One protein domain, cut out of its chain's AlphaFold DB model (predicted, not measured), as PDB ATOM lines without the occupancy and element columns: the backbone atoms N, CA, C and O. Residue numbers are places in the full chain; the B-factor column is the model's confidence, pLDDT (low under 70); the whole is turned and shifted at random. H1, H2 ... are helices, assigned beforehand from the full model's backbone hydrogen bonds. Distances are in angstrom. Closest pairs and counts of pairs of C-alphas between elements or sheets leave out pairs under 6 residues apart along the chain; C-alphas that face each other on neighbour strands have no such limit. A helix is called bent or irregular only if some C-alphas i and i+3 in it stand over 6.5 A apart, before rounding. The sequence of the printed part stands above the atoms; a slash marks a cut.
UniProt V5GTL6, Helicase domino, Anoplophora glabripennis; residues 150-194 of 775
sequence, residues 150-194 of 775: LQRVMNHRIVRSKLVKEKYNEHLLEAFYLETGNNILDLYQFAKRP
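This is residues 150 to 194 of the 775 residues of the protein "Helicase domino" of Anoplophora glabripennis (UniProt V5GTL6). One long helix, H1, makes nearly the whole length, and at its last turns the chain folds back into a small hook, in which the short, irregular helix H2 packs slantwise on the end of H1. Residues 150 to 169 of H1 stick out as a bare arm. The printed part has 45 residues with two named helices, H1 then H2, and no named strand; its class is all helix. The whole is extended, with a radius of gyration of the C-alphas of 15.0 A, and the C-alphas span 47 by 18 by 16 A, a rod.

H1, residues 150 to 179, is not bent, and its residues 150 to 169 stand free. A tight link of 4 residues follows, and then comes H2, residues 184 to 191. H1 touches H2 with residues 173 to 178 alone, with 5 pairs of C-alphas within 8 A. The closest C-alphas of the two helices are those of Tyr 177 and Leu 187, 7.1 A apart. Their lines stand at a steep tilt of 58 degrees, and they run opposite ways. H2 is irregular: C-alphas 185 and 188 are 7.3 A apart. In H1 every O i to N i+4 pair is within hydrogen-bond range; in H2 2 of 4 are.

H1 begins at C-alpha 150, at (25.446, 15.602, 108.333), and ends at C-alpha 179, at (0.192, 32.849, 78.070), 43.0 A away. H2 runs from Ile 184 to Ala 191, whose C-alpha is at (14.113, 28.527, 75.205).

The two C-alphas farthest apart are those of Leu 150 and Gly 181, at 47.0 A. The printed part has no cut and no long link between its helices. The mean pLDDT of the printed part is 82.1, and no printed residue is under 70.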
ATOM      1  N   LEU A 150      26.226  14.356 108.293       80.44
ATOM      2  CA  LEU A 150      25.446  15.602 108.333       80.44
ATOM      3  C   LEU A 150      25.701  16.489 107.107       80.44
ATOM      4  O   LEU A 150      24.750  16.943 106.471       80.44
ATOM      5  N   GLN A 151      26.964  16.674 106.719       79.69
ATOM      6  CA  GLN A 151      27.342  17.449 105.537       79.69
ATOM      7  C   GLN A 151      26.822  16.805 104.240       79.69
ATOM      8  O   GLN A 151      26.316  17.510 103.368       79.69
ATOM      9  N   ARG A 152      26.847  15.468 104.126       81.94
ATOM     10  CA  ARG A 152      26.250  14.736 102.993       81.94
ATOM     11  C   ARG A 152      24.730  14.934 102.920       81.94
ATOM     12  O   ARG A 152      24.211  15.214 101.841       81.94
ATOM     13  N   VAL A 153      24.020  14.858 104.050       86.38
ATOM     14  CA  VAL A 153      22.566  15.115 104.121       86.38
ATOM     15  C   VAL A 153      22.237  16.572 103.775       86.38
ATOM     16  O   VAL A 153      21.292  16.826 103.027       86.38
ATOM     17  N   MET A 154      23.024  17.532 104.265       78.69
ATOM     18  CA  MET A 154      22.863  18.955 103.954       78.69
ATOM     19  C   MET A 154      23.081  19.230 102.460       78.69
ATOM     20  O   MET A 154      22.230  19.858 101.830       78.69
ATOM     21  N   ASN A 155      24.140  18.675 101.863       79.75
ATOM     22  CA  ASN A 155      24.396  18.763 100.424       79.75
ATOM     23  C   ASN A 155      23.256  18.141  99.601       79.75
ATOM     24  O   ASN A 155      22.777  18.769  98.661       79.75
ATOM     25  N   HIS A 156      22.751  16.962  99.983       85.06
ATOM     26  CA  HIS A 156      21.596  16.338  99.325       85.06
ATOM     27  C   HIS A 156      20.332  17.217  99.401       85.06
ATOM     28  O   HIS A 156      19.635  17.381  98.399       85.06
ATOM     29  N   ARG A 157      20.055  17.858 100.550       84.88
ATOM     30  CA  ARG A 157      18.941  18.819 100.681       84.88
ATOM     31  C   ARG A 157      19.130  20.056  99.795       84.88
ATOM     32  O   ARG A 157      18.156  20.507  99.198       84.88
ATOM     33  N   ILE A 158      20.353  20.574  99.672       84.31
ATOM     34  CA  ILE A 158      20.678  21.712  98.793       84.31
ATOM     35  C   ILE A 158      20.481  21.334  97.316       84.31
ATOM     36  O   ILE A 158      19.811  22.067  96.592       84.31
ATOM     37  N   VAL A 159      20.992  20.179  96.877       85.25
ATOM     38  CA  VAL A 159      20.819  19.680  95.499       85.25
ATOM     39  C   VAL A 159      19.339  19.453  95.178       85.25
ATOM     40  O   VAL A 159      18.857  19.933  94.155       85.25
ATOM     41  N   ARG A 160      18.581  18.814  96.082       85.38
ATOM     42  CA  ARG A 160      17.131  18.625  95.914       85.38
ATOM     43  C   ARG A 160      16.375  19.957  95.837       85.38
ATOM     44  O   ARG A 160      15.446  20.066  95.047       85.38
ATOM     45  N   SER A 161      16.775  20.962  96.620       76.38
ATOM     46  CA  SER A 161      16.195  22.312  96.555       76.38
ATOM     47  C   SER A 161      16.445  22.975  95.196       76.38
ATOM     48  O   SER A 161      15.505  23.462  94.571       76.38
ATOM     49  N   LYS A 162      17.685  22.911  94.682       81.94
ATOM     50  CA  LYS A 162      18.032  23.430  93.347       81.94
ATOM     51  C   LYS A 162      17.209  22.768  92.240       81.94
ATOM     52  O   LYS A 162      16.584  23.486  91.470       81.94
ATOM     53  N   LEU A 163      17.116  21.437  92.229       85.25
ATOM     54  CA  LEU A 163      16.341  20.690  91.228       85.25
ATOM     55  C   LEU A 163      14.835  21.033  91.256       85.25
ATOM     56  O   LEU A 163      14.171  21.013  90.224       85.25
ATOM     57  N   VAL A 164      14.282  21.367  92.429       85.38
ATOM     58  CA  VAL A 164      12.888  21.839  92.549       85.38
ATOM     59  C   VAL A 164      12.729  23.269  92.021       85.38
ATOM     60  O   VAL A 164      11.769  23.526  91.296       85.38
ATOM     61  N   LYS A 165      13.668  24.185  92.315       82.56
ATOM     62  CA  LYS A 165      13.678  25.536  91.716       82.56
ATOM     63  C   LYS A 165      13.803  25.476  90.190       82.56
ATOM     64  O   LYS A 165      13.127  26.219  89.491       82.56
ATOM     65  N   GLU A 166      14.638  24.579  89.679       83.56
ATOM     66  CA  GLU A 166      14.888  24.380  88.251       83.56
ATOM     67  C   GLU A 166      13.632  23.924  87.503       83.56
ATOM     68  O   GLU A 166      13.162  24.652  86.633       83.56
ATOM     69  N   LYS A 167      12.996  22.826  87.935       85.69
ATOM     70  CA  LYS A 167      11.719  22.363  87.357       85.69
ATOM     71  C   LYS A 167      10.601  23.398  87.439       85.69
ATOM     72  O   LYS A 167       9.760  23.489  86.552       85.69
ATOM     73  N   TYR A 168      10.574  24.196  88.503       86.12
ATOM     74  CA  TYR A 168       9.613  25.287  88.615       86.12
ATOM     75  C   TYR A 168       9.892  26.413  87.604       86.12
ATOM     76  O   TYR A 168       8.959  26.921  86.988       86.12
ATOM     77  N   ASN A 169      11.161  26.751  87.357       83.00
ATOM     78  CA  ASN A 169      11.548  27.694  86.306       83.00
ATOM     79  C   ASN A 169      11.243  27.160  84.891       83.00
ATOM     80  O   ASN A 169      10.913  27.954  84.013       83.00
ATOM     81  N   GLU A 170      11.313  25.843  84.662       85.62
ATOM     82  CA  GLU A 170      10.845  25.211  83.415       85.62
ATOM     83  C   GLU A 170       9.328  25.384  83.240       85.62
ATOM     84  O   GLU A 170       8.879  25.852  82.193       85.62
ATOM     85  N   HIS A 171       8.534  25.107  84.281       85.38
ATOM     86  CA  HIS A 171       7.085  25.333  84.243       85.38
ATOM     87  C   HIS A 171       6.718  26.821  84.076       85.38
ATOM     88  O   HIS A 171       5.746  27.128  83.391       85.38
ATOM     89  N   LEU A 172       7.489  27.762  84.645       85.69
ATOM     90  CA  LEU A 172       7.295  29.200  84.402       85.69
ATOM     91  C   LEU A 172       7.656  29.617  82.968       85.69
ATOM     92  O   LEU A 172       7.011  30.513  82.426       85.69
ATOM     93  N   LEU A 173       8.650  28.979  82.340       85.50
ATOM     94  CA  LEU A 173       8.963  29.193  80.924       85.50
ATOM     95  C   LEU A 173       7.801  28.739  80.034       85.50
ATOM     96  O   LEU A 173       7.396  29.478  79.139       85.50
ATOM     97  N   GLU A 174       7.264  27.545  80.291       86.88
ATOM     98  CA  GLU A 174       6.115  26.994  79.567       86.88
ATOM     99  C   GLU A 174       4.857  27.854  79.772       86.88
ATOM    100  O   GLU A 174       4.222  28.244  78.792       86.88
ATOM    101  N   ALA A 175       4.549  28.233  81.018       84.38
ATOM    102  CA  ALA A 175       3.417  29.096  81.352       84.38
ATOM    103  C   ALA A 175       3.498  30.454  80.637       84.38
ATOM    104  O   ALA A 175       2.574  30.804  79.905       84.38
ATOM    105  N   PHE A 176       4.624  31.169  80.750       85.75
ATOM    106  CA  PHE A 176       4.837  32.449  80.065       85.75
ATOM    107  C   PHE A 176       4.691  32.328  78.540       85.75
ATOM    108  O   PHE A 176       4.142  33.210  77.873       85.75
ATOM    109  N   TYR A 177       5.195  31.236  77.966       84.06
ATOM    110  CA  TYR A 177       5.198  31.007  76.525       84.06
ATOM    111  C   TYR A 177       3.801  30.688  75.964       84.06
ATOM    112  O   TYR A 177       3.440  31.185  74.890       84.06
ATOM    113  N   LEU A 178       3.001  29.923  76.715       82.81
ATOM    114  CA  LEU A 178       1.595  29.642  76.414       82.81
ATOM    115  C   LEU A 178       0.696  30.864  76.660       82.81
ATOM    116  O   LEU A 178      -0.174  31.152  75.840       82.81
ATOM    117  N   GLU A 179       0.930  31.621  77.733       82.75
ATOM    118  CA  GLU A 179       0.192  32.849  78.070       82.75
ATOM    119  C   GLU A 179       0.432  33.970  77.043       82.75
ATOM    120  O   GLU A 179      -0.478  34.730  76.714       82.75
ATOM    121  N   THR A 180       1.621  34.011  76.432       80.44
ATOM    122  CA  THR A 180       1.908  34.865  75.263       80.44
ATOM    123  C   THR A 180       1.378  34.306  73.929       80.44
ATOM    124  O   THR A 180       1.618  34.905  72.881       80.44
ATOM    125  N   GLY A 181       0.619  33.203  73.949       75.50
ATOM    126  CA  GLY A 181      -0.139  32.684  72.805       75.50
ATOM    127  C   GLY A 181       0.686  31.954  71.740       75.50
ATOM    128  O   GLY A 181       0.244  31.851  70.595       75.50
ATOM    129  N   ASN A 182       1.888  31.477  72.079       78.88
ATOM    130  CA  ASN A 182       2.784  30.834  71.116       78.88
ATOM    131  C   ASN A 182       2.497  29.333  70.932       78.88
ATOM    132  O   ASN A 182       1.906  28.668  71.781       78.88
ATOM    133  N   ASN A 183       2.954  28.776  69.807       82.25
ATOM    134  CA  ASN A 183       2.812  27.356  69.496       82.25
ATOM    135  C   ASN A 183       3.796  26.505  70.316       82.25
ATOM    136  O   ASN A 183       5.004  26.635  70.149       82.25
ATOM    137  N   ILE A 184       3.281  25.576  71.126       77.12
ATOM    138  CA  ILE A 184       4.061  24.673  71.992       77.12
ATOM    139  C   ILE A 184       5.206  23.933  71.270       77.12
ATOM    140  O   ILE A 184       6.245  23.679  71.875       77.12
ATOM    141  N   LEU A 185       5.071  23.642  69.969       75.62
ATOM    142  CA  LEU A 185       6.124  22.997  69.169       75.62
ATOM    143  C   LEU A 185       7.406  23.843  69.050       75.62
ATOM    144  O   LEU A 185       8.496  23.289  68.920       75.62
ATOM    145  N   ASP A 186       7.287  25.169  69.126       80.06
ATOM    146  CA  ASP A 186       8.396  26.116  69.000       80.06
ATOM    147  C   ASP A 186       9.021  26.496  70.365       80.06
ATOM    148  O   ASP A 186      10.020  27.223  70.401       80.06
ATOM    149  N   LEU A 187       8.506  25.966  71.491       80.94
ATOM    150  CA  LEU A 187       8.976  26.251  72.862       80.94
ATOM    151  C   LEU A 187      10.487  26.017  73.022       80.94
ATOM    152  O   LEU A 187      11.194  26.861  73.568       80.94
ATOM    153  N   TYR A 188      11.012  24.915  72.482       78.44
ATOM    154  CA  TYR A 188      12.448  24.601  72.523       78.44
ATOM    155  C   TYR A 188      13.299  25.634  71.755       78.44
ATOM    156  O   TYR A 188      14.398  25.998  72.178       78.44
ATOM    157  N   GLN A 189      12.767  26.171  70.653       79.25
ATOM    158  CA  GLN A 189      13.421  27.193  69.829       79.25
ATOM    159  C   GLN A 189      13.246  28.615  70.392       79.25
ATOM    160  O   GLN A 189      13.958  29.539  69.984       79.25
ATOM    161  N   PHE A 190      12.315  28.805  71.330       79.94
ATOM    162  CA  PHE A 190      12.199  29.992  72.176       79.94
ATOM    163  C   PHE A 190      13.157  29.921  73.374       79.94
ATOM    164  O   PHE A 190      13.891  30.877  73.612       79.94
ATOM    165  N   ALA A 191      13.239  28.771  74.054       79.81
ATOM    166  CA  ALA A 191      14.113  28.527  75.205       79.81
ATOM    167  C   ALA A 191      15.604  28.793  74.916       79.81
ATOM    168  O   ALA A 191      16.326  29.277  75.785       79.81
ATOM    169  N   LYS A 192      16.061  28.528  73.682       80.56
ATOM    170  CA  LYS A 192      17.440  28.800  73.229       80.56
ATOM    171  C   LYS A 192      17.733  30.267  72.871       80.56
ATOM    172  O   LYS A 192      18.860  30.581  72.493       80.56
ATOM    173  N   ARG A 193      16.755  31.175  72.947       77.94
ATOM    174  CA  ARG A 193      16.960  32.613  72.684       77.94
ATOM    175  C   ARG A 193      17.427  33.328  73.960       77.94
ATOM    176  O   ARG A 193      17.075  32.897  75.057       77.94
ATOM    177  N   PRO A 194      18.185  34.438  73.857       76.44
ATOM    178  CA  PRO A 194      18.483  35.266  75.022       76.44
ATOM    179  C   PRO A 194      17.179  35.714  75.699       76.44
ATOM    180  O   PRO A 194      16.269  36.216  75.034       76.44
TER     181      PRO A 194